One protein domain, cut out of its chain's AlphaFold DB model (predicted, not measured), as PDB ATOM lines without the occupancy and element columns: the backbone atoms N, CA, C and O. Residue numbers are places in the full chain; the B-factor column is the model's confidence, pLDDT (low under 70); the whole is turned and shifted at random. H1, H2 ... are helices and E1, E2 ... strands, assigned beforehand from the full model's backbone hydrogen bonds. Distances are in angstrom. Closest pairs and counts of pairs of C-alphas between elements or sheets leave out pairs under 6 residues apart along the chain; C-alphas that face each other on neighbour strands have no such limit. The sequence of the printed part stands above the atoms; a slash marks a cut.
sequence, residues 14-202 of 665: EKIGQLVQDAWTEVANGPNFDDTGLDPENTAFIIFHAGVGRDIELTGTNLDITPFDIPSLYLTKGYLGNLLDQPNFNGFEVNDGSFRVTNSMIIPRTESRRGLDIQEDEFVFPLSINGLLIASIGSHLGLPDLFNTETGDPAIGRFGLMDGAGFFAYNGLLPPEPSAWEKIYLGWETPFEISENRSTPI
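AT A GLANCE: This is residues 14 to 202 of the 665 residues of an uncharacterized protein of Balneolaceae bacterium (UniProt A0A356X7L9). A small three-stranded sheet, E1, E5 and E2, is sandwiched between two helices, H1 across one face and H3 along the other, with the short helices H4 and H5 packed on H3 away from the sheet. E5 runs on into the hairpin E6 and E7, which lies far from the middle, and the hairpin E3 and E4 lies by H1; at the other end, residues 195 to 201 of the last stretch stick out. The printed part has 189 residues, in the order H1 E1 E2 H2 E3 E4 E5 E6 E7 H3 H4 H5 H6; the class is mixed, helices and strands, with 80 residues in named elements, under half. The sheet's order is E1, E5, E2, mixed. The whole is loose, with a radius of gyration of the C-alphas of 20.0 A, and flat, spanning 68 by 55 by 29 A.

HOW THE PARTS SIT: H1, residues 14 to 29, is on the sheet of E1, residues 46 to 52, E5, residues 104 to 110, and E2, residues 73 to 75, at a height over the sheet of 10.2 A. E1 and E5 are parallel, with N 47 and O 105 2.8 A apart; E5 and E2 are antiparallel, with N 75 and O 104 2.9 A apart, these pairs being within hydrogen-bond range. H2, residues 77 to 83, only grazes the sheet and only just touches H1, whose residues 14 to 17 alone make the 3 pairs of C-alphas within 8 A; the closest are those of Glu 14 and Leu 83, 4.6 A. E3, residues 92 to 94, and E4, residues 99 to 101, form a hairpin, with N 92 and O 101 2.8 A apart; the closest C-alphas of H1 and E3 are those of Ala 28 and Val 94, 4.5 A. E6, residues 113 to 116, and E7, residues 122 to 125, form another, with N 125 and O 113 2.8 A apart. H3, residues 130 to 141, is on the opposite face from H1, at a height of 8.9 A over E5 and E2; this makes three layers, helices on both faces of a sheet. H3 touches H4, residues 164 to 167, and H5, residues 169 to 172; C-alpha 131 is 4.4 A from C-alpha 167 and also from C-alpha 172. H6, residues 180 to 185, is apart from H3. In H1, H2, H3 and H6 every O i to N i+4 pair is within hydrogen-bond range; H4 and H5 are too short for one, and their single O i to N i+3 pair is within range in H5 but not in H4.

IN THESE COORDINATES: H1 begins at C-alpha 14 (27.858, 120.468, 46.556) and is 22.4 A long. E1 measures 15.6 A, E5 17.9 A and H3 16.5 A. H6 ends at C-alpha 185 (43.627, 95.077, 45.962).

THE WHOLE: The C-alphas farthest apart are those of Asn 29 and Ser 199, 68.2 A. The printed part has no cut. The links H1 to E1, E1 to E2 and H3 to H4 are long. Mean pLDDT of the printed part is 91.4; residues 31 to 32 and 58 to 61 are under 70.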
ATOM      1  N   GLU A  14      27.209 119.344  47.270       92.75
ATOM      2  CA  GLU A  14      27.858 120.468  46.556       92.75
ATOM      3  C   GLU A  14      28.347 121.557  47.519       92.75
ATOM      4  O   GLU A  14      29.396 122.163  47.300       92.75
ATOM      5  N   LYS A  15      27.644 121.766  48.641       93.69
ATOM      6  CA  LYS A  15      28.084 122.680  49.709       93.69
ATOM      7  C   LYS A  15      29.429 122.275  50.318       93.69
ATOM      8  O   LYS A  15      30.210 123.137  50.717       93.69
ATOM      9  N   ILE A  16      29.704 120.975  50.368       94.12
ATOM     10  CA  ILE A  16      30.991 120.445  50.809       94.12
ATOM     11  C   ILE A  16      32.055 120.715  49.740       94.12
ATOM     12  O   ILE A  16      33.147 121.172  50.069       94.12
ATOM     13  N   GLY A  17      31.727 120.533  48.457       95.38
ATOM     14  CA  GLY A  17      32.599 120.956  47.354       95.38
ATOM     15  C   GLY A  17      32.999 122.434  47.465       95.38
ATOM     16  O   GLY A  17      34.177 122.768  47.321       95.38
ATOM     17  N   GLN A  18      32.048 123.307  47.816       95.31
ATOM     18  CA  GLN A  18      32.311 124.729  48.053       95.31
ATOM     19  C   GLN A  18      33.242 124.964  49.252       95.31
ATOM     20  O   GLN A  18      34.173 125.757  49.133       95.31
ATOM     21  N   LEU A  19      33.062 124.245  50.371       96.06
ATOM     22  CA  LEU A  19      33.986 124.315  51.514       96.06
ATOM     23  C   LEU A  19      35.427 124.033  51.085       96.06
ATOM     24  O   LEU A  19      36.340 124.762  51.471       96.06
ATOM     25  N   VAL A  20      35.630 122.973  50.303       97.00
ATOM     26  CA  VAL A  20      36.962 122.585  49.832       97.00
ATOM     27  C   VAL A  20      37.537 123.644  48.894       97.00
ATOM     28  O   VAL A  20      38.698 124.027  49.042       97.00
ATOM     29  N   GLN A  21      36.725 124.169  47.972       96.75
ATOM     30  CA  GLN A  21      37.137 125.259  47.087       96.75
ATOM     31  C   GLN A  21      37.564 126.506  47.869       96.75
ATOM     32  O   GLN A  21      38.616 127.082  47.575       96.75
ATOM     33  N   ASP A  22      36.785 126.913  48.866       96.50
ATOM     34  CA  ASP A  22      37.060 128.107  49.660       96.50
ATOM     35  C   ASP A  22      38.305 127.909  50.534       96.50
ATOM     36  O   ASP A  22      39.167 128.789  50.590       96.50
ATOM     37  N   ALA A  23      38.471 126.726  51.135       95.69
ATOM     38  CA  ALA A  23      39.659 126.377  51.911       95.69
ATOM     39  C   ALA A  23      40.944 126.472  51.071       95.69
ATOM     40  O   ALA A  23      41.902 127.135  51.478       95.69
ATOM     41  N   TRP A  24      40.967 125.874  49.875       95.62
ATOM     42  CA  TRP A  24      42.141 125.955  49.000       95.62
ATOM     43  C   TRP A  24      42.349 127.342  48.396       95.62
ATOM     44  O   TRP A  24      43.491 127.738  48.180       95.62
ATOM     45  N   THR A  25      41.282 128.116  48.189       94.81
ATOM     46  CA  THR A  25      41.386 129.519  47.762       94.81
ATOM     47  C   THR A  25      42.073 130.374  48.828       94.81
ATOM     48  O   THR A  25      42.937 131.191  48.506       94.81
ATOM     49  N   GLU A  26      41.750 130.170  50.107       94.50
ATOM     50  CA  GLU A  26      42.435 130.847  51.215       94.50
ATOM     51  C   GLU A  26      43.910 130.433  51.315       94.50
ATOM     52  O   GLU A  26      44.775 131.294  51.493       94.50
ATOM     53  N   VAL A  27      44.228 129.146  51.122       93.50
ATOM     54  CA  VAL A  27      45.622 128.669  51.060       93.50
ATOM     55  C   VAL A  27      46.376 129.316  49.893       93.50
ATOM     56  O   VAL A  27      47.492 129.795  50.086       93.50
ATOM     57  N   ALA A  28      45.766 129.392  48.707       92.19
ATOM     58  CA  ALA A  28      46.367 129.993  47.517       92.19
ATOM     59  C   ALA A  28      46.627 131.502  47.667       92.19
ATOM     60  O   ALA A  28      47.634 132.009  47.177       92.19
ATOM     61  N   ASN A  29      45.734 132.221  48.357       90.75
ATOM     62  CA  ASN A  29      45.883 133.651  48.646       90.75
ATOM     63  C   ASN A  29      46.816 133.933  49.840       90.75
ATOM     64  O   ASN A  29      47.222 135.082  50.062       90.75
ATOM     65  N   GLY A  30      47.129 132.906  50.632       84.75
ATOM     66  CA  GLY A  30      48.002 132.981  51.791       84.75
ATOM     67  C   GLY A  30      49.494 132.934  51.429       84.75
ATOM     68  O   GLY A  30      49.888 132.457  50.367       84.75
ATOM     69  N   PRO A  31      50.383 133.421  52.311       68.06
ATOM     70  CA  PRO A  31      51.814 133.245  52.125       68.06
ATOM     71  C   PRO A  31      52.237 131.834  52.574       68.06
ATOM     72  O   PRO A  31      52.158 131.530  53.763       68.06
ATOM     73  N   ASN A  32      52.808 131.049  51.652       69.56
ATOM     74  CA  ASN A  32      53.550 129.794  51.883       69.56
ATOM     75  C   ASN A  32      52.722 128.493  51.961       69.56
ATOM     76  O   ASN A  32      52.576 127.913  53.037       69.56
ATOM     77  N   PHE A  33      52.308 127.959  50.811       87.44
ATOM     78  CA  PHE A  33      52.106 126.515  50.675       87.44
ATOM     79  C   PHE A  33      53.429 125.879  50.225       87.44
ATOM     80  O   PHE A  33      53.889 126.129  49.111       87.44
ATOM     81  N   ASP A  34      54.091 125.127  51.104       89.25
ATOM     82  CA  ASP A  34      55.318 124.407  50.747       89.25
ATOM     83  C   ASP A  34      54.950 123.098  50.042       89.25
ATOM     84  O   ASP A  34      54.521 122.138  50.677       89.25
ATOM     85  N   ASP A  35      55.097 123.082  48.721       89.75
ATOM     86  CA  ASP A  35      54.861 121.922  47.862       89.75
ATOM     87  C   ASP A  35      56.118 121.053  47.678       89.75
ATOM     88  O   ASP A  35      56.112 120.086  46.911       89.75
ATOM     89  N   THR A  36      57.213 121.365  48.382       91.44
ATOM     90  CA  THR A  36      58.482 120.652  48.228       91.44
ATOM     91  C   THR A  36      58.335 119.180  48.605       91.44
ATOM     92  O   THR A  36      58.202 118.825  49.773       91.44
ATOM     93  N   GLY A  37      58.447 118.303  47.605       89.69
ATOM     94  CA  GLY A  37      58.368 116.852  47.788       89.69
ATOM     95  C   GLY A  37      56.949 116.285  47.753       89.69
ATOM     96  O   GLY A  37      56.807 115.076  47.916       89.69
ATOM     97  N   LEU A  38      55.930 117.117  47.513       93.31
ATOM     98  CA  LEU A  38      54.560 116.659  47.300       93.31
ATOM     99  C   LEU A  38      54.335 116.303  45.826       93.31
ATOM    100  O   LEU A  38      54.820 116.982  44.920       93.31
ATOM    101  N   ASP A  39      53.559 115.252  45.600       90.00
ATOM    102  CA  ASP A  39      53.057 114.847  44.287       90.00
ATOM    103  C   ASP A  39      51.523 114.884  44.324       90.00
ATOM    104  O   ASP A  39      50.943 114.101  45.076       90.00
ATOM    105  N   PRO A  40      50.853 115.760  43.555       82.44
ATOM    106  CA  PRO A  40      49.396 115.869  43.536       82.44
ATOM    107  C   PRO A  40      48.640 114.551  43.371       82.44
ATOM    108  O   PRO A  40      47.543 114.420  43.904       82.44
ATOM    109  N   GLU A  41      49.197 113.593  42.629       82.00
ATOM    110  CA  GLU A  41      48.517 112.323  42.352       82.00
ATOM    111  C   GLU A  41      48.702 111.304  43.487       82.00
ATOM    112  O   GLU A  41      47.850 110.446  43.672       82.00
ATOM    113  N   ASN A  42      49.774 111.427  44.278       88.94
ATOM    114  CA  ASN A  42      50.132 110.478  45.344       88.94
ATOM    115  C   ASN A  42      50.051 111.080  46.761       88.94
ATOM    116  O   ASN A  42      50.406 110.425  47.738       88.94
ATOM    117  N   THR A  43      49.667 112.352  46.878       94.81
ATOM    118  CA  THR A  43      49.574 113.063  48.157       94.81
ATOM    119  C   THR A  43      48.117 113.206  48.553       94.81
ATOM    120  O   THR A  43      47.317 113.798  47.826       94.81
ATOM    121  N   ALA A  44      47.802 112.736  49.751       94.88
ATOM    122  CA  ALA A  44      46.513 112.938  50.376       94.88
ATOM    123  C   ALA A  44      46.487 114.297  51.092       94.88
ATOM    124  O   ALA A  44      47.358 114.587  51.917       94.88
ATOM    125  N   PHE A  45      45.489 115.131  50.805       95.75
ATOM    126  CA  PHE A  45      45.338 116.429  51.468       95.75
ATOM    127  C   PHE A  45      44.174 116.398  52.445       95.75
ATOM    128  O   PHE A  45      43.092 115.955  52.088       95.75
ATOM    129  N   ILE A  46      44.375 116.894  53.665       96.56
ATOM    130  CA  ILE A  46      43.361 116.838  54.724       96.56
ATOM    131  C   ILE A  46      42.977 118.251  55.148       96.56
ATOM    132  O   ILE A  46      43.836 119.075  55.465       96.56
ATOM    133  N   ILE A  47      41.673 118.506  55.206       96.56
ATOM    134  CA  ILE A  47      41.079 119.704  55.786       96.56
ATOM    135  C   ILE A  47      40.467 119.312  57.128       96.56
ATOM    136  O   ILE A  47      39.422 118.666  57.184       96.56
ATOM    137  N   PHE A  48      41.103 119.752  58.216       96.38
ATOM    138  CA  PHE A  48      40.512 119.647  59.546       96.38
ATOM    139  C   PHE A  48      39.519 120.785  59.775       96.38
ATOM    140  O   PHE A  48      39.921 121.952  59.840       96.38
ATOM    141  N   HIS A  49      38.233 120.469  59.922       94.38
ATOM    142  CA  HIS A  49      37.219 121.479  60.218       94.38
ATOM    143  C   HIS A  49      36.939 121.599  61.720       94.38
ATOM    144  O   HIS A  49      37.139 120.684  62.517       94.38
ATOM    145  N   ALA A  50      36.464 122.772  62.135       92.44
ATOM    146  CA  ALA A  50      36.053 122.990  63.516       92.44
ATOM    147  C   ALA A  50      34.723 122.281  63.813       92.44
ATOM    148  O   ALA A  50      33.830 122.264  62.967       92.44
ATOM    149  N   GLY A  51      34.567 121.798  65.045       89.81
ATOM    150  CA  GLY A  51      33.345 121.138  65.505       89.81
ATOM    151  C   GLY A  51      33.426 119.617  65.426       89.81
ATOM    152  O   GLY A  51      34.529 119.071  65.344       89.81
ATOM    153  N   VAL A  52      32.251 118.997  65.509       90.44
ATOM    154  CA  VAL A  52      32.042 117.548  65.447       90.44
ATOM    155  C   VAL A  52      31.624 117.155  64.029       90.44
ATOM    156  O   VAL A  52      31.016 117.980  63.332       90.44
ATOM    157  N   GLY A  53      31.999 115.960  63.577       90.25
ATOM    158  CA  GLY A  53      31.574 115.394  62.299       90.25
ATOM    159  C   GLY A  53      30.152 114.857  62.360       90.25
ATOM    160  O   GLY A  53      29.551 114.787  63.427       90.25
ATOM    161  N   ARG A  54      29.564 114.516  61.213       87.88
ATOM    162  CA  ARG A  54      28.204 113.950  61.124       87.88
ATOM    163  C   ARG A  54      28.249 112.472  60.738       87.88
ATOM    164  O   ARG A  54      27.556 112.061  59.813       87.88
ATOM    165  N   ASP A  55      29.096 111.724  61.433       83.19
ATOM    166  CA  ASP A  55      29.547 110.397  60.993       83.19
ATOM    167  C   ASP A  55      28.844 109.242  61.713       83.19
ATOM    168  O   ASP A  55      29.021 108.085  61.354       83.19
ATOM    169  N   ILE A  56      28.026 109.555  62.720       77.44
ATOM    170  CA  ILE A  56      27.258 108.581  63.495       77.44
ATOM    171  C   ILE A  56      25.780 108.963  63.535       77.44
ATOM    172  O   ILE A  56      25.424 110.143  63.642       77.44
ATOM    173  N   GLU A  57      24.907 107.958  63.493       74.06
ATOM    174  CA  GLU A  57      23.483 108.165  63.719       74.06
ATOM    175  C   GLU A  57      23.201 108.347  65.216       74.06
ATOM    176  O   GLU A  57      23.607 107.554  66.062       74.06
ATOM    177  N   LEU A  58      22.491 109.426  65.556       69.06
ATOM    178  CA  LEU A  58      22.170 109.790  66.941       69.06
ATOM    179  C   LEU A  58      20.703 109.521  67.306       69.06
ATOM    180  O   LEU A  58      20.248 109.913  68.388       69.06
ATOM    181  N   THR A  59      19.949 108.879  66.414       65.06
ATOM    182  CA  THR A  59      18.528 108.581  66.601       65.06
ATOM    183  C   THR A  59      18.331 107.707  67.840       65.06
ATOM    184  O   THR A  59      18.947 106.659  67.993       65.06
ATOM    185  N   GLY A  60      17.471 108.146  68.765       59.59
ATOM    186  CA  GLY A  60      17.192 107.403  70.001       59.59
ATOM    187  C   GLY A  60      18.263 107.516  71.093       59.59
ATOM    188  O   GLY A  60      18.134 106.857  72.123       59.59
ATOM    189  N   THR A  61      19.281 108.365  70.914       68.44
ATOM    190  CA  THR A  61      20.314 108.630  71.928       68.44
ATOM    191  C   THR A  61      20.010 109.887  72.754       68.44
ATOM    192  O   THR A  61      19.236 110.753  72.342       68.44
ATOM    193  N   ASN A  62      20.665 110.018  73.913       75.25
ATOM    194  CA  ASN A  62      20.676 111.251  74.718       75.25
ATOM    195  C   ASN A  62      21.910 112.132  74.431       75.25
ATOM    196  O   ASN A  62      22.285 112.973  75.255       75.25
ATOM    197  N   LEU A  63      22.592 111.899  73.305       79.75
ATOM    198  CA  LEU A  63      23.740 112.698  72.887       79.75
ATOM    199  C   LEU A  63      23.265 114.008  72.247       79.75
ATOM    200  O   LEU A  63      22.234 114.063  71.576       79.75
ATOM    201  N   ASP A  64      24.030 115.078  72.453       81.62
ATOM    202  CA  ASP A  64      23.748 116.397  71.894       81.62
ATOM    203  C   ASP A  64      23.804 116.338  70.355       81.62
ATOM    204  O   ASP A  64      24.870 116.176  69.750       81.62
ATOM    205  N   ILE A  65      22.646 116.528  69.716       79.50
ATOM    206  CA  ILE A  65      22.534 116.658  68.261       79.50
ATOM    207  C   ILE A  65      22.884 118.095  67.864       79.50
ATOM    208  O   ILE A  65      22.161 119.046  68.178       79.50
ATOM    209  N   THR A  66      23.987 118.267  67.138       80.25
ATOM    210  CA  THR A  66      24.439 119.567  66.633       80.25
ATOM    211  C   THR A  66      23.935 119.802  65.196       80.25
ATOM    212  O   THR A  66      24.180 118.997  64.304       80.25
ATOM    213  N   PRO A  67      23.201 120.903  64.922       73.81
ATOM    214  CA  PRO A  67      22.343 121.017  63.731       73.81
ATOM    215  C   PRO A  67      23.066 121.241  62.389       73.81
ATOM    216  O   PRO A  67      22.403 121.267  61.354       73.81
ATOM    217  N   PHE A  68      24.390 121.432  62.383       87.00
ATOM    218  CA  PHE A  68      25.158 121.823  61.188       87.00
ATOM    219  C   PHE A  68      26.537 121.156  61.112       87.00
ATOM    220  O   PHE A  68      27.498 121.766  60.628       87.00
ATOM    221  N   ASP A  69      26.641 119.932  61.620       88.94
ATOM    222  CA  ASP A  69      27.858 119.133  61.495       88.94
ATOM    223  C   ASP A  69      28.134 118.820  60.016       88.94
ATOM    224  O   ASP A  69      27.215 118.735  59.192       88.94
ATOM    225  N   ILE A  70      29.413 118.721  59.664       91.81
ATOM    226  CA  ILE A  70      29.864 118.374  58.312       91.81
ATOM    227  C   ILE A  70      30.293 116.908  58.356       91.81
ATOM    228  O   ILE A  70      31.006 116.549  59.288       91.81
ATOM    229  N   PRO A  71      29.845 116.059  57.419       90.56
ATOM    230  CA  PRO A  71      30.285 114.672  57.377       90.56
ATOM    231  C   PRO A  71      31.758 114.579  56.972       90.56
ATOM    232  O   PRO A  71      32.249 115.387  56.171       90.56
ATOM    233  N   SER A  72      32.435 113.573  57.506       92.69
ATOM    234  CA  SER A  72      33.759 113.159  57.074       92.69
ATOM    235  C   SER A  72      33.661 112.500  55.706       92.69
ATOM    236  O   SER A  72      32.835 111.618  55.496       92.69
ATOM    237  N   LEU A  73      34.475 112.950  54.749       93.00
ATOM    238  CA  LEU A  73      34.440 112.453  53.370       93.00
ATOM    239  C   LEU A  73      35.827 112.503  52.735       93.00
ATOM    240  O   LEU A  73      36.558 113.485  52.901       93.00
ATOM    241  N   TYR A  74      36.136 111.503  51.909       95.06
ATOM    242  CA  TYR A  74      37.211 111.582  50.927       95.06
ATOM    243  C   TYR A  74      36.657 112.014  49.565       95.06
ATOM    244  O   TYR A  74      35.801 111.358  48.980       95.06
ATOM    245  N   LEU A  75      37.148 113.137  49.040       94.88
ATOM    246  CA  LEU A  75      36.703 113.686  47.763       94.88
ATOM    247  C   LEU A  75      37.804 113.533  46.710       94.88
ATOM    248  O   LEU A  75      38.836 114.213  46.756       94.88
ATOM    249  N   THR A  76      37.561 112.656  45.735       93.50
ATOM    250  CA  THR A  76      38.437 112.465  44.572       93.50
ATOM    251  C   THR A  76      38.351 113.644  43.604       93.50
ATOM    252  O   THR A  76      37.393 114.420  43.608       93.50
ATOM    253  N   LYS A  77      39.316 113.742  42.686       94.19
ATOM    254  CA  LYS A  77      39.306 114.738  41.602       94.19
ATOM    255  C   LYS A  77      38.022 114.697  40.777       94.19
ATOM    256  O   LYS A  77      37.450 115.743  40.481       94.19
ATOM    257  N   GLY A  78      37.585 113.495  40.395       92.00
ATOM    258  CA  GLY A  78      36.366 113.307  39.610       92.00
ATOM    259  C   GLY A  78      35.132 113.767  40.380       92.00
ATOM    260  O   GLY A  78      34.332 114.539  39.855       92.00
ATOM    261  N   TYR A  79      35.031 113.374  41.651       91.81
ATOM    262  CA  TYR A  79      33.899 113.748  42.492       91.81
ATOM    263  C   TYR A  79      33.860 115.255  42.782       91.81
ATOM    264  O   TYR A  79      32.813 115.877  42.630       91.81
ATOM    265  N   LEU A  80      35.005 115.888  43.067       95.25
ATOM    266  CA  LEU A  80      35.117 117.348  43.185       95.25
ATOM    267  C   LEU A  80      34.687 118.070  41.901       95.25
ATOM    268  O   LEU A  80      33.985 119.076  41.971       95.25
ATOM    269  N   GLY A  81      35.075 117.553  40.732       95.44
ATOM    270  CA  GLY A  81      34.630 118.088  39.445       95.44
ATOM    271  C   GLY A  81      33.111 118.047  39.284       95.44
ATOM    272  O   GLY A  81      32.527 119.032  38.838       95.44
ATOM    273  N   ASN A  82      32.468 116.958  39.710       93.62
ATOM    274  CA  ASN A  82      31.010 116.829  39.693       93.62
ATOM    275  C   ASN A  82      30.338 117.796  40.677       93.62
ATOM    276  O   ASN A  82      29.450 118.546  40.279       93.62
ATOM    277  N   LEU A  83      30.794 117.835  41.937       94.62
ATOM    278  CA  LEU A  83      30.226 118.701  42.980       94.62
ATOM    279  C   LEU A  83      30.334 120.197  42.651       94.62
ATOM    280  O   LEU A  83      29.505 120.988  43.094       94.62
ATOM    281  N   LEU A  84      31.358 120.594  41.891       95.25
ATOM    282  CA  LEU A  84      31.603 121.983  41.499       95.25
ATOM    283  C   LEU A  84      31.021 122.352  40.122       95.25
ATOM    284  O   LEU A  84      31.228 123.484  39.683       95.25
ATOM    285  N   ASP A  85      30.342 121.427  39.434       94.81
ATOM    286  CA  ASP A  85      29.891 121.576  38.037       94.81
ATOM    287  C   ASP A  85      31.044 121.981  37.086       94.81
ATOM    288  O   ASP A  85      30.962 122.887  36.252       94.81
ATOM    289  N   GLN A  86      32.191 121.319  37.258       94.88
ATOM    290  CA  GLN A  86      33.428 121.538  36.511       94.88
ATOM    291  C   GLN A  86      33.891 120.230  35.845       94.88
ATOM    292  O   GLN A  86      34.798 119.563  36.342       94.88
ATOM    293  N   PRO A  87      33.362 119.878  34.657       87.94
ATOM    294  CA  PRO A  87      33.682 118.611  33.985       87.94
ATOM    295  C   PRO A  87      35.154 118.484  33.551       87.94
ATOM    296  O   PRO A  87      35.626 117.390  33.268       87.94
ATOM    297  N   ASN A  88      35.892 119.599  33.494       92.69
ATOM    298  CA  ASN A  88      37.334 119.629  33.222       92.69
ATOM    299  C   ASN A  88      38.144 120.040  34.465       92.69
ATOM    300  O   ASN A  88      39.200 120.666  34.333       92.69
ATOM    301  N   PHE A  89      37.633 119.761  35.669       94.81
ATOM    302  CA  PHE A  89      38.327 120.076  36.912       94.81
ATOM    303  C   PHE A  89      39.700 119.404  36.940       94.81
ATOM    304  O   PHE A  89      39.835 118.187  36.816       94.81
ATOM    305  N   ASN A  90      40.744 120.218  37.095       93.69
ATOM    306  CA  ASN A  90      42.123 119.743  37.099       93.69
ATOM    307  C   ASN A  90      42.813 119.904  38.462       93.69
ATOM    308  O   ASN A  90      44.035 119.808  38.533       93.69
ATOM    309  N   GLY A  91      42.049 120.155  39.526       94.88
ATOM    310  CA  GLY A  91      42.568 120.474  40.855       94.88
ATOM    311  C   GLY A  91      42.625 121.978  41.143       94.88
ATOM    312  O   GLY A  91      42.701 122.803  40.223       94.88
ATOM    313  N   PHE A  92      42.606 122.318  42.431       95.25
ATOM    314  CA  PHE A  92      42.694 123.686  42.942       95.25
ATOM    315  C   PHE A  92      44.111 124.230  42.778       95.25
ATOM    316  O   PHE A  92      45.076 123.575  43.165       95.25
ATOM    317  N   GLU A  93      44.244 125.417  42.193       93.56
ATOM    318  CA  GLU A  93      45.542 126.060  41.982       93.56
ATOM    319  C   GLU A  93      46.081 126.641  43.288       93.56
ATOM    320  O   GLU A  93      45.409 127.435  43.939       93.56
ATOM    321  N   VAL A  94      47.321 126.295  43.627       91.94
ATOM    322  CA  VAL A  94      48.099 126.939  44.694       91.94
ATOM    323  C   VAL A  94      49.460 127.363  44.135       91.94
ATOM    324  O   VAL A  94      49.845 126.946  43.037       91.94
ATOM    325  N   ASN A  95      50.180 128.232  44.852       89.50
ATOM    326  CA  ASN A  95      51.480 128.765  44.419       89.50
ATOM    327  C   ASN A  95      51.436 129.386  43.004       89.50
ATOM    328  O   ASN A  95      52.230 129.042  42.129       89.50
ATOM    329  N   ASP A  96      50.468 130.275  42.751       86.75
ATOM    330  CA  ASP A  96      50.247 130.910  41.438       86.75
ATOM    331  C   ASP A  96      50.072 129.900  40.276       86.75
ATOM    332  O   ASP A  96      50.416 130.175  39.122       86.75
ATOM    333  N   GLY A  97      49.542 128.709  40.583       87.50
ATOM    334  CA  GLY A  97      49.240 127.653  39.619       87.50
ATOM    335  C   GLY A  97      50.399 126.701  39.313       87.50
ATOM    336  O   GLY A  97      50.256 125.866  38.415       87.50
ATOM    337  N   SER A  98      51.533 126.789  40.026       88.81
ATOM    338  CA  SER A  98      52.634 125.823  39.874       88.81
ATOM    339  C   SER A  98      52.317 124.448  40.460       88.81
ATOM    340  O   SER A  98      52.908 123.461  40.028       88.81
ATOM    341  N   PHE A  99      51.381 124.385  41.407       92.25
ATOM    342  CA  PHE A  99      50.929 123.155  42.044       92.25
ATOM    343  C   PHE A  99      49.403 123.092  42.049       92.25
ATOM    344  O   PHE A  99      48.720 124.122  42.055       92.25
ATOM    345  N   ARG A 100      48.863 121.871  42.017       94.25
ATOM    346  CA  ARG A 100      47.422 121.631  42.035       94.25
ATOM    347  C   ARG A 100      47.064 120.600  43.081       94.25
ATOM    348  O   ARG A 100      47.669 119.540  43.114       94.25
ATOM    349  N   VAL A 101      46.046 120.894  43.876       95.50
ATOM    350  CA  VAL A 101      45.459 119.933  44.809       95.50
ATOM    351  C   VAL A 101      44.282 119.247  44.128       95.50
ATOM    352  O   VAL A 101      43.324 119.908  43.733       95.50
ATOM    353  N   THR A 102      44.365 117.932  43.940       95.25
ATOM    354  CA  THR A 102      43.402 117.147  43.145       95.25
ATOM    355  C   THR A 102      42.414 116.351  43.990       95.25
ATOM    356  O   THR A 102      41.405 115.906  43.459       95.25
ATOM    357  N   ASN A 103      42.672 116.188  45.284       95.81
ATOM    358  CA  ASN A 103      41.825 115.460  46.223       95.81
ATOM    359  C   ASN A 103      41.754 116.210  47.555       95.81
ATOM    360  O   ASN A 103      42.590 117.075  47.831       95.81
ATOM    361  N   SER A 104      40.760 115.906  48.384       96.50
ATOM    362  CA  SER A 104      40.729 116.375  49.770       96.50
ATOM    363  C   SER A 104      39.921 115.438  50.655       96.50
ATOM    364  O   SER A 104      38.789 115.099  50.327       96.50
ATOM    365  N   MET A 105      40.491 115.077  51.797       96.81
ATOM    366  CA  MET A 105      39.777 114.537  52.944       96.81
ATOM    367  C   MET A 105      39.229 115.680  53.791       96.81
ATOM    368  O   MET A 105      39.905 116.690  54.005       96.81
ATOM    369  N   ILE A 106      38.032 115.496  54.323       96.69
ATOM    370  CA  ILE A 106      37.416 116.396  55.290       96.69
ATOM    371  C   ILE A 106      37.273 115.609  56.573       96.69
ATOM    372  O   ILE A 106      36.592 114.593  56.575       96.69
ATOM    373  N   ILE A 107      37.944 116.063  57.628       96.56
ATOM    374  CA  ILE A 107      37.967 115.377  58.919       96.56
ATOM    375  C   ILE A 107      37.635 116.400  60.017       96.56
ATOM    376  O   ILE A 107      38.144 117.527  59.995       96.56
ATOM    377  N   PRO A 108      36.779 116.069  60.986       95.06
ATOM    378  CA  PRO A 108      36.440 116.951  62.087       95.06
ATOM    379  C   PRO A 108      37.596 117.077  63.072       95.06
ATOM    380  O   PRO A 108      38.537 116.287  63.122       95.06
ATOM    381  N   ARG A 109      37.512 118.093  63.931       92.88
ATOM    382  CA  ARG A 109      38.446 118.237  65.051       92.88
ATOM    383  C   ARG A 109      38.289 117.104  66.076       92.88
ATOM    384  O   ARG A 109      39.238 116.825  66.806       92.88
ATOM    385  N   THR A 110      37.087 116.552  66.214       91.12
ATOM    386  CA  THR A 110      36.731 115.542  67.218       91.12
ATOM    387  C   THR A 110      35.439 114.854  66.808       91.12
ATOM    388  O   THR A 110      34.561 115.543  66.307       91.12
ATOM    389  N   GLU A 111      35.287 113.569  67.129       90.69
ATOM    390  CA  GLU A 111      33.983 112.889  67.097       90.69
ATOM    391  C   GLU A 111      33.318 112.822  68.474       90.69
ATOM    392  O   GLU A 111      32.111 112.627  68.573       90.69
ATOM    393  N   SER A 112      34.071 113.039  69.559       90.50
ATOM    394  CA  SER A 112      33.517 113.001  70.915       90.50
ATOM    395  C   SER A 112      32.299 113.913  71.099       90.50
ATOM    396  O   SER A 112      32.343 115.115  70.810       90.50
ATOM    397  N   ARG A 113      31.230 113.341  71.657       87.69
ATOM    398  CA  ARG A 113      29.927 113.987  71.861       87.69
ATOM    399  C   ARG A 113      29.688 114.275  73.337       87.69
ATOM    400  O   ARG A 113      30.122 113.523  74.200       87.69
ATOM    401  N   ARG A 114      28.960 115.348  73.640       88.44
ATOM    402  CA  ARG A 114      28.385 115.573  74.975       88.44
ATOM    403  C   ARG A 114      27.011 114.907  75.041       88.44
ATOM    404  O   ARG A 114      26.330 114.841  74.025       88.44
ATOM    405  N   GLY A 115      26.609 114.433  76.212       86.88
ATOM    406  CA  GLY A 115      25.275 113.886  76.452       86.88
ATOM    407  C   GLY A 115      24.817 114.094  77.889       86.88
ATOM    408  O   GLY A 115      25.577 114.579  78.733       86.88
ATOM    409  N   LEU A 116      23.564 113.723  78.149       85.25
ATOM    410  CA  LEU A 116      22.963 113.704  79.484       85.25
ATOM    411  C   LEU A 116      22.575 112.272  79.859       85.25
ATOM    412  O   LEU A 116      21.950 111.557  79.069       85.25
ATOM    413  N   ASP A 117      22.963 111.838  81.055       82.31
ATOM    414  CA  ASP A 117      22.531 110.548  81.585       82.31
ATOM    415  C   ASP A 117      21.060 110.598  82.062       82.31
ATOM    416  O   ASP A 117      20.387 111.630  82.008       82.31
ATOM    417  N   ILE A 118      20.533 109.474  82.560       82.19
ATOM    418  CA  ILE A 118      19.148 109.389  83.066       82.19
ATOM    419  C   ILE A 118      18.876 110.265  84.307       82.19
ATOM    420  O   ILE A 118      17.720 110.415  84.709       82.19
ATOM    421  N   GLN A 119      19.920 110.791  84.948       86.62
ATOM    422  CA  GLN A 119      19.857 111.702  86.090       86.62
ATOM    423  C   GLN A 119      20.081 113.165  85.681       86.62
ATOM    424  O   GLN A 119      20.049 114.032  86.555       86.62
ATOM    425  N   GLU A 120      20.212 113.443  84.377       84.06
ATOM    426  CA  GLU A 120      20.536 114.753  83.799       84.06
ATOM    427  C   GLU A 120      21.956 115.242  84.146       84.06
ATOM    428  O   GLU A 120      22.236 116.444  84.097       84.06
ATOM    429  N   ASP A 121      22.863 114.325  84.493       87.88
ATOM    430  CA  ASP A 121      24.279 114.624  84.671       87.88
ATOM    431  C   ASP A 121      24.994 114.630  83.309       87.88
ATOM    432  O   ASP A 121      24.784 113.769  82.448       87.88
ATOM    433  N   GLU A 122      25.852 115.632  83.100       87.81
ATOM    434  CA  GLU A 122      26.618 115.777  81.862       87.81
ATOM    435  C   GLU A 122      27.749 114.751  81.776       87.81
ATOM    436  O   GLU A 122      28.573 114.643  82.689       87.81
ATOM    437  N   PHE A 123      27.861 114.091  80.626       86.38
ATOM    438  CA  PHE A 123      29.004 113.246  80.292       86.38
ATOM    439  C   PHE A 123      29.513 113.529  78.875       86.38
ATOM    440  O   PHE A 123      28.857 114.192  78.067       86.38
ATOM    441  N   VAL A 124      30.720 113.042  78.582       87.75
ATOM    442  CA  VAL A 124      31.289 113.033  77.232       87.75
ATOM    443  C   VAL A 124      31.387 111.583  76.792       87.75
ATOM    444  O   VAL A 124      31.979 110.778  77.502       87.75
ATOM    445  N   PHE A 125      30.814 111.267  75.637       86.62
ATOM    446  CA  PHE A 125      31.025 110.009  74.944       86.62
ATOM    447  C   PHE A 125      32.265 110.150  74.049       86.62
ATOM    448  O   PHE A 125      32.229 110.936  73.092       86.62
ATOM    449  N   PRO A 126      33.388 109.493  74.384       87.44
ATOM    450  CA  PRO A 126      34.632 109.657  73.653       87.44
ATOM    451  C   PRO A 126      34.606 108.848  72.357       87.44
ATOM    452  O   PRO A 126      34.454 107.629  72.378       87.44
ATOM    453  N   LEU A 127      34.817 109.541  71.240       89.19
ATOM    454  CA  LEU A 127      34.974 108.949  69.916       89.19
ATOM    455  C   LEU A 127      36.225 109.525  69.263       89.19
ATOM    456  O   LEU A 127      36.464 110.739  69.267       89.19
ATOM    457  N   SER A 128      37.039 108.634  68.720       91.19
ATOM    458  CA  SER A 128      38.296 108.961  68.070       91.19
ATOM    459  C   SER A 128      38.084 109.188  66.574       91.19
ATOM    460  O   SER A 128      37.349 108.462  65.917       91.19
ATOM    461  N   ILE A 129      38.791 110.176  66.020       93.44
ATOM    462  CA  ILE A 129      38.831 110.423  64.570       93.44
ATOM    463  C   ILE A 129      39.797 109.476  63.837       93.44
ATOM    464  O   ILE A 129      39.901 109.548  62.617       93.44
ATOM    465  N   ASN A 130      40.562 108.652  64.568       93.25
ATOM    466  CA  ASN A 130      41.622 107.814  63.999       93.25
ATOM    467  C   ASN A 130      41.058 106.834  62.965       93.25
ATOM    468  O   ASN A 130      41.547 106.802  61.845       93.25
ATOM    469  N   GLY A 131      39.977 106.131  63.301       93.00
ATOM    470  CA  GLY A 131      39.241 105.265  62.382       93.00
ATOM    471  C   GLY A 131      38.880 105.930  61.055       93.00
ATOM    472  O   GLY A 131      39.339 105.501  60.000       93.00
ATOM    473  N   LEU A 132      38.137 107.040  61.117       93.12
ATOM    474  CA  LEU A 132      37.719 107.816  59.940       93.12
ATOM    475  C   LEU A 132      38.904 108.335  59.118       93.12
ATOM    476  O   LEU A 132      38.862 108.342  57.887       93.12
ATOM    477  N   LEU A 133      39.969 108.772  59.792       95.06
ATOM    478  CA  LEU A 133      41.188 109.229  59.136       95.06
ATOM    479  C   LEU A 133      41.869 108.089  58.368       95.06
ATOM    480  O   LEU A 133      42.276 108.290  57.226       95.06
ATOM    481  N   ILE A 134      41.992 106.910  58.979       95.19
ATOM    482  CA  ILE A 134      42.623 105.741  58.360       95.19
ATOM    483  C   ILE A 134      41.755 105.191  57.221       95.19
ATOM    484  O   ILE A 134      42.292 104.948  56.143       95.19
ATOM    485  N   ALA A 135      40.432 105.102  57.391       95.38
ATOM    486  CA  ALA A 135      39.506 104.724  56.320       95.38
ATOM    487  C   ALA A 135      39.587 105.699  55.130       95.38
ATOM    488  O   ALA A 135      39.729 105.276  53.987       95.38
ATOM    489  N   SER A 136      39.649 107.012  55.388       95.94
ATOM    490  CA  SER A 136      39.820 108.023  54.330       95.94
ATOM    491  C   SER A 136      41.164 107.903  53.595       95.94
ATOM    492  O   SER A 136      41.256 108.200  52.402       95.94
ATOM    493  N   ILE A 137      42.223 107.468  54.290       96.38
ATOM    494  CA  ILE A 137      43.502 107.115  53.658       96.38
ATOM    495  C   ILE A 137      43.337 105.845  52.812       96.38
ATOM    496  O   ILE A 137      43.841 105.821  51.692       96.38
ATOM    497  N   GLY A 138      42.601 104.838  53.290       96.56
ATOM    498  CA  GLY A 138      42.212 103.659  52.511       96.56
ATOM    499  C   GLY A 138      41.521 104.042  51.199       96.56
ATOM    500  O   GLY A 138      41.978 103.641  50.126       96.56
ATOM    501  N   SER A 139      40.524 104.931  51.258       95.56
ATOM    502  CA  SER A 139      39.857 105.473  50.066       95.56
ATOM    503  C   SER A 139      40.817 106.221  49.138       95.56
ATOM    504  O   SER A 139      40.718 106.107  47.917       95.56
ATOM    505  N   HIS A 140      41.783 106.968  49.686       95.50
ATOM    506  CA  HIS A 140      42.807 107.633  48.875       95.50
ATOM    507  C   HIS A 140      43.720 106.647  48.143       95.50
ATOM    508  O   HIS A 140      44.098 106.904  46.999       95.50
ATOM    509  N   LEU A 141      44.055 105.530  48.786       95.81
ATOM    510  CA  LEU A 141      44.832 104.451  48.183       95.81
ATOM    511  C   LEU A 141      44.018 103.633  47.166       95.81
ATOM    512  O   LEU A 141      44.603 102.894  46.378       95.81
ATOM    513  N   GLY A 142      42.696 103.819  47.140       94.50
ATOM    514  CA  GLY A 142      41.789 103.285  46.129       94.50
ATOM    515  C   GLY A 142      40.802 102.243  46.640       94.50
ATOM    516  O   GLY A 142      40.055 101.710  45.819       94.50
ATOM    517  N   LEU A 143      40.793 101.943  47.944       97.31
ATOM    518  CA  LEU A 143      39.826 101.008  48.513       97.31
ATOM    519  C   LEU A 143      38.402 101.592  48.465       97.31
ATOM    520  O   LEU A 143      38.222 102.766  48.806       97.31
ATOM    521  N   PRO A 144      37.393 100.802  48.066       96.50
ATOM    522  CA  PRO A 144      35.999 101.188  48.222       96.50
ATOM    523  C   PRO A 144      35.537 101.033  49.670       96.50
ATOM    524  O   PRO A 144      36.172 100.345  50.467       96.50
ATOM    525  N   ASP A 145      34.392 101.635  49.974       95.50
ATOM    526  CA  ASP A 145      33.626 101.293  51.166       95.50
ATOM    527  C   ASP A 145      33.090  99.855  51.032       95.50
ATOM    528  O   ASP A 145      32.567  99.473  49.980       95.50
ATOM    529  N   LEU A 146      33.252  99.052  52.085       97.69
ATOM    530  CA  LEU A 146      32.856  97.639  52.134       97.69
ATOM    531  C   LEU A 146      31.699  97.372  53.104       97.69
ATOM    532  O   LEU A 146      31.372  96.213  53.337       97.69
ATOM    533  N   PHE A 147      31.059  98.423  53.621       95.06
ATOM    534  CA  PHE A 147      29.758  98.368  54.293       95.06
ATOM    535  C   PHE A 147      28.625  98.688  53.298       95.06
ATOM    536  O   PHE A 147      28.875  99.089  52.158       95.06
ATOM    537  N   ASN A 148      27.366  98.543  53.710       93.88
ATOM    538  CA  ASN A 148      26.236  98.978  52.896       93.88
ATOM    539  C   ASN A 148      26.142 100.511  52.900       93.88
ATOM    540  O   ASN A 148      25.667 101.112  53.860       93.88
ATOM    541  N   THR A 149      26.561 101.171  51.822       90.62
ATOM    542  CA  THR A 149      26.573 102.643  51.747       90.62
ATOM    543  C   THR A 149      25.189 103.287  51.650       90.62
ATOM    544  O   THR A 149      25.076 104.503  51.803       90.62
ATOM    545  N   GLU A 150      24.136 102.513  51.369       88.31
ATOM    546  CA  GLU A 150      22.762 103.023  51.317       88.31
ATOM    547  C   GLU A 150      22.120 103.067  52.704       88.31
ATOM    548  O   GLU A 150      21.413 104.027  53.024       88.31
ATOM    549  N   THR A 151      22.377 102.053  53.535       85.81
ATOM    550  CA  THR A 151      21.787 101.937  54.879       85.81
ATOM    551  C   THR A 151      22.745 102.330  56.003       85.81
ATOM    552  O   THR A 151      22.298 102.751  57.066       85.81
ATOM    553  N   GLY A 152      24.055 102.241  55.769       86.25
ATOM    554  CA  GLY A 152      25.102 102.360  56.784       86.25
ATOM    555  C   GLY A 152      25.373 101.063  57.553       86.25
ATOM    556  O   GLY A 152      26.220 101.067  58.447       86.25
ATOM    557  N   ASP A 153      24.675  99.971  57.230       90.25
ATOM    558  CA  ASP A 153      24.846  98.692  57.919       90.25
ATOM    559  C   ASP A 153      26.197  98.044  57.565       90.25
ATOM    560  O   ASP A 153      26.631  98.129  56.411       90.25
ATOM    561  N   PRO A 154      26.855  97.356  58.516       93.50
ATOM    562  CA  PRO A 154      28.041  96.553  58.226       93.50
ATOM    563  C   PRO A 154      27.783  95.495  57.146       93.50
ATOM    564  O   PRO A 154      26.664  95.016  56.979       93.50
ATOM    565  N   ALA A 155      28.823  95.086  56.430       95.25
ATOM    566  CA  ALA A 155      28.763  93.962  55.500       95.25
ATOM    567  C   ALA A 155      29.945  92.991  55.625       95.25
ATOM    568  O   ALA A 155      29.750  91.804  55.405       95.25
ATOM    569  N   ILE A 156      31.121  93.446  56.054       96.81
ATOM    570  CA  ILE A 156      32.253  92.576  56.424       96.81
ATOM    571  C   ILE A 156      32.627  92.686  57.911       96.81
ATOM    572  O   ILE A 156      33.592  92.072  58.369       96.81
ATOM    573  N   GLY A 157      31.871  93.474  58.678       95.12
ATOM    574  CA  GLY A 157      31.984  93.553  60.130       95.12
ATOM    575  C   GLY A 157      33.322  94.125  60.606       95.12
ATOM    576  O   GLY A 157      34.001  94.881  59.911       95.12
ATOM    577  N   ARG A 158      33.713  93.779  61.835       95.38
ATOM    578  CA  ARG A 158      34.973  94.227  62.460       95.38
ATOM    579  C   ARG A 158      36.232  93.570  61.877       95.38
ATOM    580  O   ARG A 158      37.317  93.797  62.406       95.38
ATOM    581  N   PHE A 159      36.099  92.765  60.829       97.69
ATOM    582  CA  PHE A 159      37.184  91.969  60.253       97.69
ATOM    583  C   PHE A 159      37.926  92.668  59.103       97.69
ATOM    584  O   PHE A 159      38.958  92.175  58.650       97.69
ATOM    585  N   GLY A 160      37.428  93.814  58.627       97.19
ATOM    586  CA  GLY A 160      38.083  94.616  57.592       97.19
ATOM    587  C   GLY A 160      38.067  96.106  57.906       97.19
ATOM    588  O   GLY A 160      37.224  96.594  58.659       97.19
ATOM    589  N   LEU A 161      39.023  96.842  57.341       97.69
ATOM    590  CA  LEU A 161      39.210  98.260  57.655       97.69
ATOM    591  C   LEU A 161      38.087  99.116  57.061       97.69
ATOM    592  O   LEU A 161      37.624 100.044  57.719       97.69
ATOM    593  N   MET A 162      37.672  98.830  55.828       97.75
ATOM    594  CA  MET A 162      36.731  99.661  55.069       97.75
ATOM    595  C   MET A 162      35.248  99.395  55.376       97.75
ATOM    596  O   MET A 162      34.373  99.780  54.601       97.75
ATOM    597  N   ASP A 163      34.949  98.780  56.517       96.38
ATOM    598  CA  ASP A 163      33.596  98.641  57.058       96.38
ATOM    599  C   ASP A 163      33.395  99.565  58.260       96.38
ATOM    600  O   ASP A 163      34.301  99.724  59.084       96.38
ATOM    601  N   GLY A 164      32.197 100.143  58.395       91.25
ATOM    602  CA  GLY A 164      31.824 100.976  59.539       91.25
ATOM    603  C   GLY A 164      32.097 100.318  60.886       91.25
ATOM    604  O   GLY A 164      32.607 100.970  61.798       91.25
ATOM    605  N   ALA A 165      31.831  99.018  61.001       92.81
ATOM    606  CA  ALA A 165      32.126  98.236  62.193       92.81
ATOM    607  C   ALA A 165      33.633  98.186  62.497       92.81
ATOM    608  O   ALA A 165      34.035  98.323  63.655       92.81
ATOM    609  N   GLY A 166      34.459  98.017  61.462       94.75
ATOM    610  CA  GLY A 166      35.912  97.946  61.558       94.75
ATOM    611  C   GLY A 166      36.547  99.291  61.884       94.75
ATOM    612  O   GLY A 166      37.215  99.426  62.910       94.75
ATOM    613  N   PHE A 167      36.315 100.330  61.075       94.12
ATOM    614  CA  PHE A 167      36.957 101.620  61.333       94.12
ATOM    615  C   PHE A 167      36.439 102.317  62.600       94.12
ATOM    616  O   PHE A 167      37.164 103.138  63.160       94.12
ATOM    617  N   PHE A 168      35.255 101.977  63.124       92.56
ATOM    618  CA  PHE A 168      34.813 102.423  64.454       92.56
ATOM    619  C   PHE A 168      35.161 101.466  65.605       92.56
ATOM    620  O   PHE A 168      34.760 101.728  66.746       92.56
ATOM    621  N   ALA A 169      35.963 100.421  65.381       92.62
ATOM    622  CA  ALA A 169      36.390  99.527  66.451       92.62
ATOM    623  C   ALA A 169      37.071 100.296  67.604       92.62
ATOM    624  O   ALA A 169      37.852 101.238  67.406       92.62
ATOM    625  N   TYR A 170      36.709  99.934  68.843       93.00
ATOM    626  CA  TYR A 170      37.093 100.655  70.065       93.00
ATOM    627  C   TYR A 170      36.794 102.164  69.977       93.00
ATOM    628  O   TYR A 170      37.658 103.002  70.244       93.00
ATOM    629  N   ASN A 171      35.572 102.532  69.574       90.94
ATOM    630  CA  ASN A 171      35.144 103.926  69.384       90.94
ATOM    631  C   ASN A 171      36.014 104.696  68.366       90.94
ATOM    632  O   ASN A 171      36.292 105.887  68.536       90.94
ATOM    633  N   GLY A 172      36.490 103.999  67.331       91.62
ATOM    634  CA  GLY A 172      37.379 104.521  66.290       91.62
ATOM    635  C   GLY A 172      38.818 104.756  66.750       91.62
ATOM    636  O   GLY A 172      39.556 105.517  66.117       91.62
ATOM    637  N   LEU A 173      39.222 104.196  67.894       92.94
ATOM    638  CA  LEU A 173      40.583 104.327  68.419       92.94
ATOM    639  C   LEU A 173      41.534 103.327  67.761       92.94
ATOM    640  O   LEU A 173      42.645 103.706  67.384       92.94
ATOM    641  N   LEU A 174      41.082 102.079  67.627       93.75
ATOM    642  CA  LEU A 174      41.888 100.928  67.237       93.75
ATOM    643  C   LEU A 174      41.205 100.201  66.067       93.75
ATOM    644  O   LEU A 174      40.580  99.172  66.297       93.75
ATOM    645  N   PRO A 175      41.255 100.754  64.841       95.00
ATOM    646  CA  PRO A 175      40.768 100.041  63.664       95.00
ATOM    647  C   PRO A 175      41.636  98.790  63.400       95.00
ATOM    648  O   PRO A 175      42.849  98.867  63.632       95.00
ATOM    649  N   PRO A 176      41.050  97.678  62.914       95.94
ATOM    650  CA  PRO A 176      41.773  96.444  62.595       95.94
ATOM    651  C   PRO A 176      42.690  96.635  61.379       95.94
ATOM    652  O   PRO A 176      42.603  97.640  60.662       95.94
ATOM    653  N   GLU A 177      43.560  95.661  61.101       95.69
ATOM    654  CA  GLU A 177      44.235  95.631  59.805       95.69
ATOM    655  C   GLU A 177      43.228  95.423  58.661       95.69
ATOM    656  O   GLU A 177      42.204  94.765  58.864       95.69
ATOM    657  N   PRO A 178      43.531  95.881  57.429       97.50
ATOM    658  CA  PRO A 178      42.695  95.561  56.277       97.50
ATOM    659  C   PRO A 178      42.546  94.040  56.088       97.50
ATOM    660  O   PRO A 178      43.468  93.273  56.396       97.50
ATOM    661  N   SER A 179      41.394  93.612  55.581       98.06
ATOM    662  CA  SER A 179      41.090  92.237  55.171       98.06
ATOM    663  C   SER A 179      42.036  91.744  54.073       98.06
ATOM    664  O   SER A 179      42.722  92.527  53.399       98.06
ATOM    665  N   ALA A 180      42.044  90.430  53.844       98.31
ATOM    666  CA  ALA A 180      42.794  89.805  52.762       98.31
ATOM    667  C   ALA A 180      42.528  90.464  51.400       98.31
ATOM    668  O   ALA A 180      43.471  90.727  50.648       98.31
ATOM    669  N   TRP A 181      41.261  90.756  51.080       98.50
ATOM    670  CA  TRP A 181      40.909  91.383  49.806       98.50
ATOM    671  C   TRP A 181      41.476  92.801  49.698       98.50
ATOM    672  O   TRP A 181      42.122  93.118  48.701       98.50
ATOM    673  N   GLU A 182      41.329  93.624  50.741       98.56
ATOM    674  CA  GLU A 182      41.859  94.993  50.756       98.56
ATOM    675  C   GLU A 182      43.388  95.009  50.562       98.56
ATOM    676  O   GLU A 182      43.915  95.786  49.761       98.56
ATOM    677  N   LYS A 183      44.117  94.105  51.237       97.62
ATOM    678  CA  LYS A 183      45.581  93.960  51.102       97.62
ATOM    679  C   LYS A 183      45.996  93.563  49.685       97.62
ATOM    680  O   LYS A 183      46.984  94.085  49.162       97.62
ATOM    681  N   ILE A 184      45.253  92.657  49.053       97.75
ATOM    682  CA  ILE A 184      45.517  92.207  47.680       97.75
ATOM    683  C   ILE A 184      45.190  93.305  46.670       97.75
ATOM    684  O   ILE A 184      45.993  93.563  45.774       97.75
ATOM    685  N   TYR A 185      44.056  93.988  46.835       97.75
ATOM    686  CA  TYR A 185      43.627  95.077  45.962       97.75
ATOM    687  C   TYR A 185      44.644  96.229  45.954       97.75
ATOM    688  O   TYR A 185      44.993  96.761  44.899       97.75
ATOM    689  N   LEU A 186      45.208  96.561  47.121       97.12
ATOM    690  CA  LEU A 186      46.287  97.547  47.253       97.12
ATOM    691  C   LEU A 186      47.658  97.050  46.759       97.12
ATOM    692  O   LEU A 186      48.615  97.827  46.693       97.12
ATOM    693  N   GLY A 187      47.778  95.764  46.420       96.44
ATOM    694  CA  GLY A 187      49.029  95.132  46.009       96.44
ATOM    695  C   GLY A 187      50.052  94.998  47.140       96.44
ATOM    696  O   GLY A 187      51.252  94.934  46.866       96.44
ATOM    697  N   TRP A 188      49.603  95.005  48.397       95.00
ATOM    698  CA  TRP A 188      50.455  94.822  49.576       95.00
ATOM    699  C   TRP A 188      50.795  93.353  49.799       95.00
ATOM    700  O   TRP A 188      51.919  93.042  50.184       95.00
ATOM    701  N   GLU A 189      49.855  92.466  49.479       95.06
ATOM    702  CA  GLU A 189      50.017  91.019  49.569       95.06
ATOM    703  C   GLU A 189      49.735  90.336  48.229       95.06
ATOM    704  O   GLU A 189      49.083  90.881  47.338       95.06
ATOM    705  N   THR A 190      50.246  89.118  48.064       95.50
ATOM    706  CA  THR A 190      49.944  88.267  46.905       95.50
ATOM    707  C   THR A 190      49.496  86.896  47.401       95.50
ATOM    708  O   THR A 190      50.285  86.227  48.074       95.50
ATOM    709  N   PRO A 191      48.274  86.440  47.064       97.38
ATOM    710  CA  PRO A 191      47.792  85.157  47.541       97.38
ATOM    711  C   PRO A 191      48.488  84.010  46.807       97.38
ATOM    712  O   PRO A 191      48.900  84.143  45.649       97.38
ATOM    713  N   PHE A 192      48.574  82.851  47.456       97.19
ATOM    714  CA  PHE A 192      49.000  81.618  46.795       97.19
ATOM    715  C   PHE A 192      47.796  80.735  46.460       97.19
ATOM    716  O   PHE A 192      46.911  80.518  47.283       97.19
ATOM    717  N   GLU A 193      47.783  80.189  45.247       96.62
ATOM    718  CA  GLU A 193      46.700  79.316  44.787       96.62
ATOM    719  C   GLU A 193      46.734  77.957  45.501       96.62
ATOM    720  O   GLU A 193      47.792  77.327  45.657       96.62
ATOM    721  N   ILE A 194      45.556  77.478  45.890       96.88
ATOM    722  CA  ILE A 194      45.338  76.147  46.455       96.88
ATOM    723  C   ILE A 194      44.421  75.313  45.555       96.88
ATOM    724  O   ILE A 194      43.696  75.822  44.712       96.88
ATOM    725  N   SER A 195      44.499  73.996  45.717       93.50
ATOM    726  CA  SER A 195      43.707  73.012  44.974       93.50
ATOM    727  C   SER A 195      43.485  71.786  45.850       93.50
ATOM    728  O   SER A 195      44.275  71.531  46.759       93.50
ATOM    729  N   GLU A 196      42.519  70.958  45.502       91.69
ATOM    730  CA  GLU A 196      42.093  69.759  46.227       91.69
ATOM    731  C   GLU A 196      43.124  68.623  46.197       91.69
ATOM    732  O   GLU A 196      43.106  67.720  47.032       91.69
ATOM    733  N   ASN A 197      44.065  68.661  45.250       84.56
ATOM    734  CA  ASN A 197      45.112  67.651  45.084       84.56
ATOM    735  C   ASN A 197      46.275  67.838  46.074       84.56
ATOM    736  O   ASN A 197      47.443  67.921  45.682       84.56
ATOM    737  N   ARG A 198      45.968  67.921  47.372       87.62
ATOM    738  CA  ARG A 198      46.955  68.143  48.437       87.62
ATOM    739  C   ARG A 198      46.902  67.035  49.478       87.62
ATOM    740  O   ARG A 198      45.846  66.552  49.860       87.62
ATOM    741  N   SER A 199      48.082  66.621  49.938       82.19
ATOM    742  CA  SER A 199      48.241  65.579  50.963       82.19
ATOM    743  C   SER A 199      48.671  66.123  52.326       82.19
ATOM    744  O   SER A 199      48.905  65.341  53.244       82.19
ATOM    745  N   THR A 200      48.880  67.433  52.435       92.94
ATOM    746  CA  THR A 200      49.309  68.108  53.663       92.94
ATOM    747  C   THR A 200      48.384  69.286  53.939       92.94
ATOM    748  O   THR A 200      48.036  69.977  52.970       92.94
ATOM    749  N   PRO A 201      48.062  69.553  55.217       96.50
ATOM    750  CA  PRO A 201      47.362  70.768  55.603       96.50
ATOM    751  C   PRO A 201      48.071  72.019  55.078       96.50
ATOM    752  O   PRO A 201      49.289  72.032  54.853       96.50
ATOM    753  N   ILE A 202      47.280  73.051  54.838       97.88
ATOM    754  CA  ILE A 202      47.718  74.412  54.565       97.88
ATOM    755  C   ILE A 202      47.870  75.093  55.922       97.88
ATOM    756  O   ILE A 202      46.988  74.962  56.759       97.88
TER     757      ILE A 202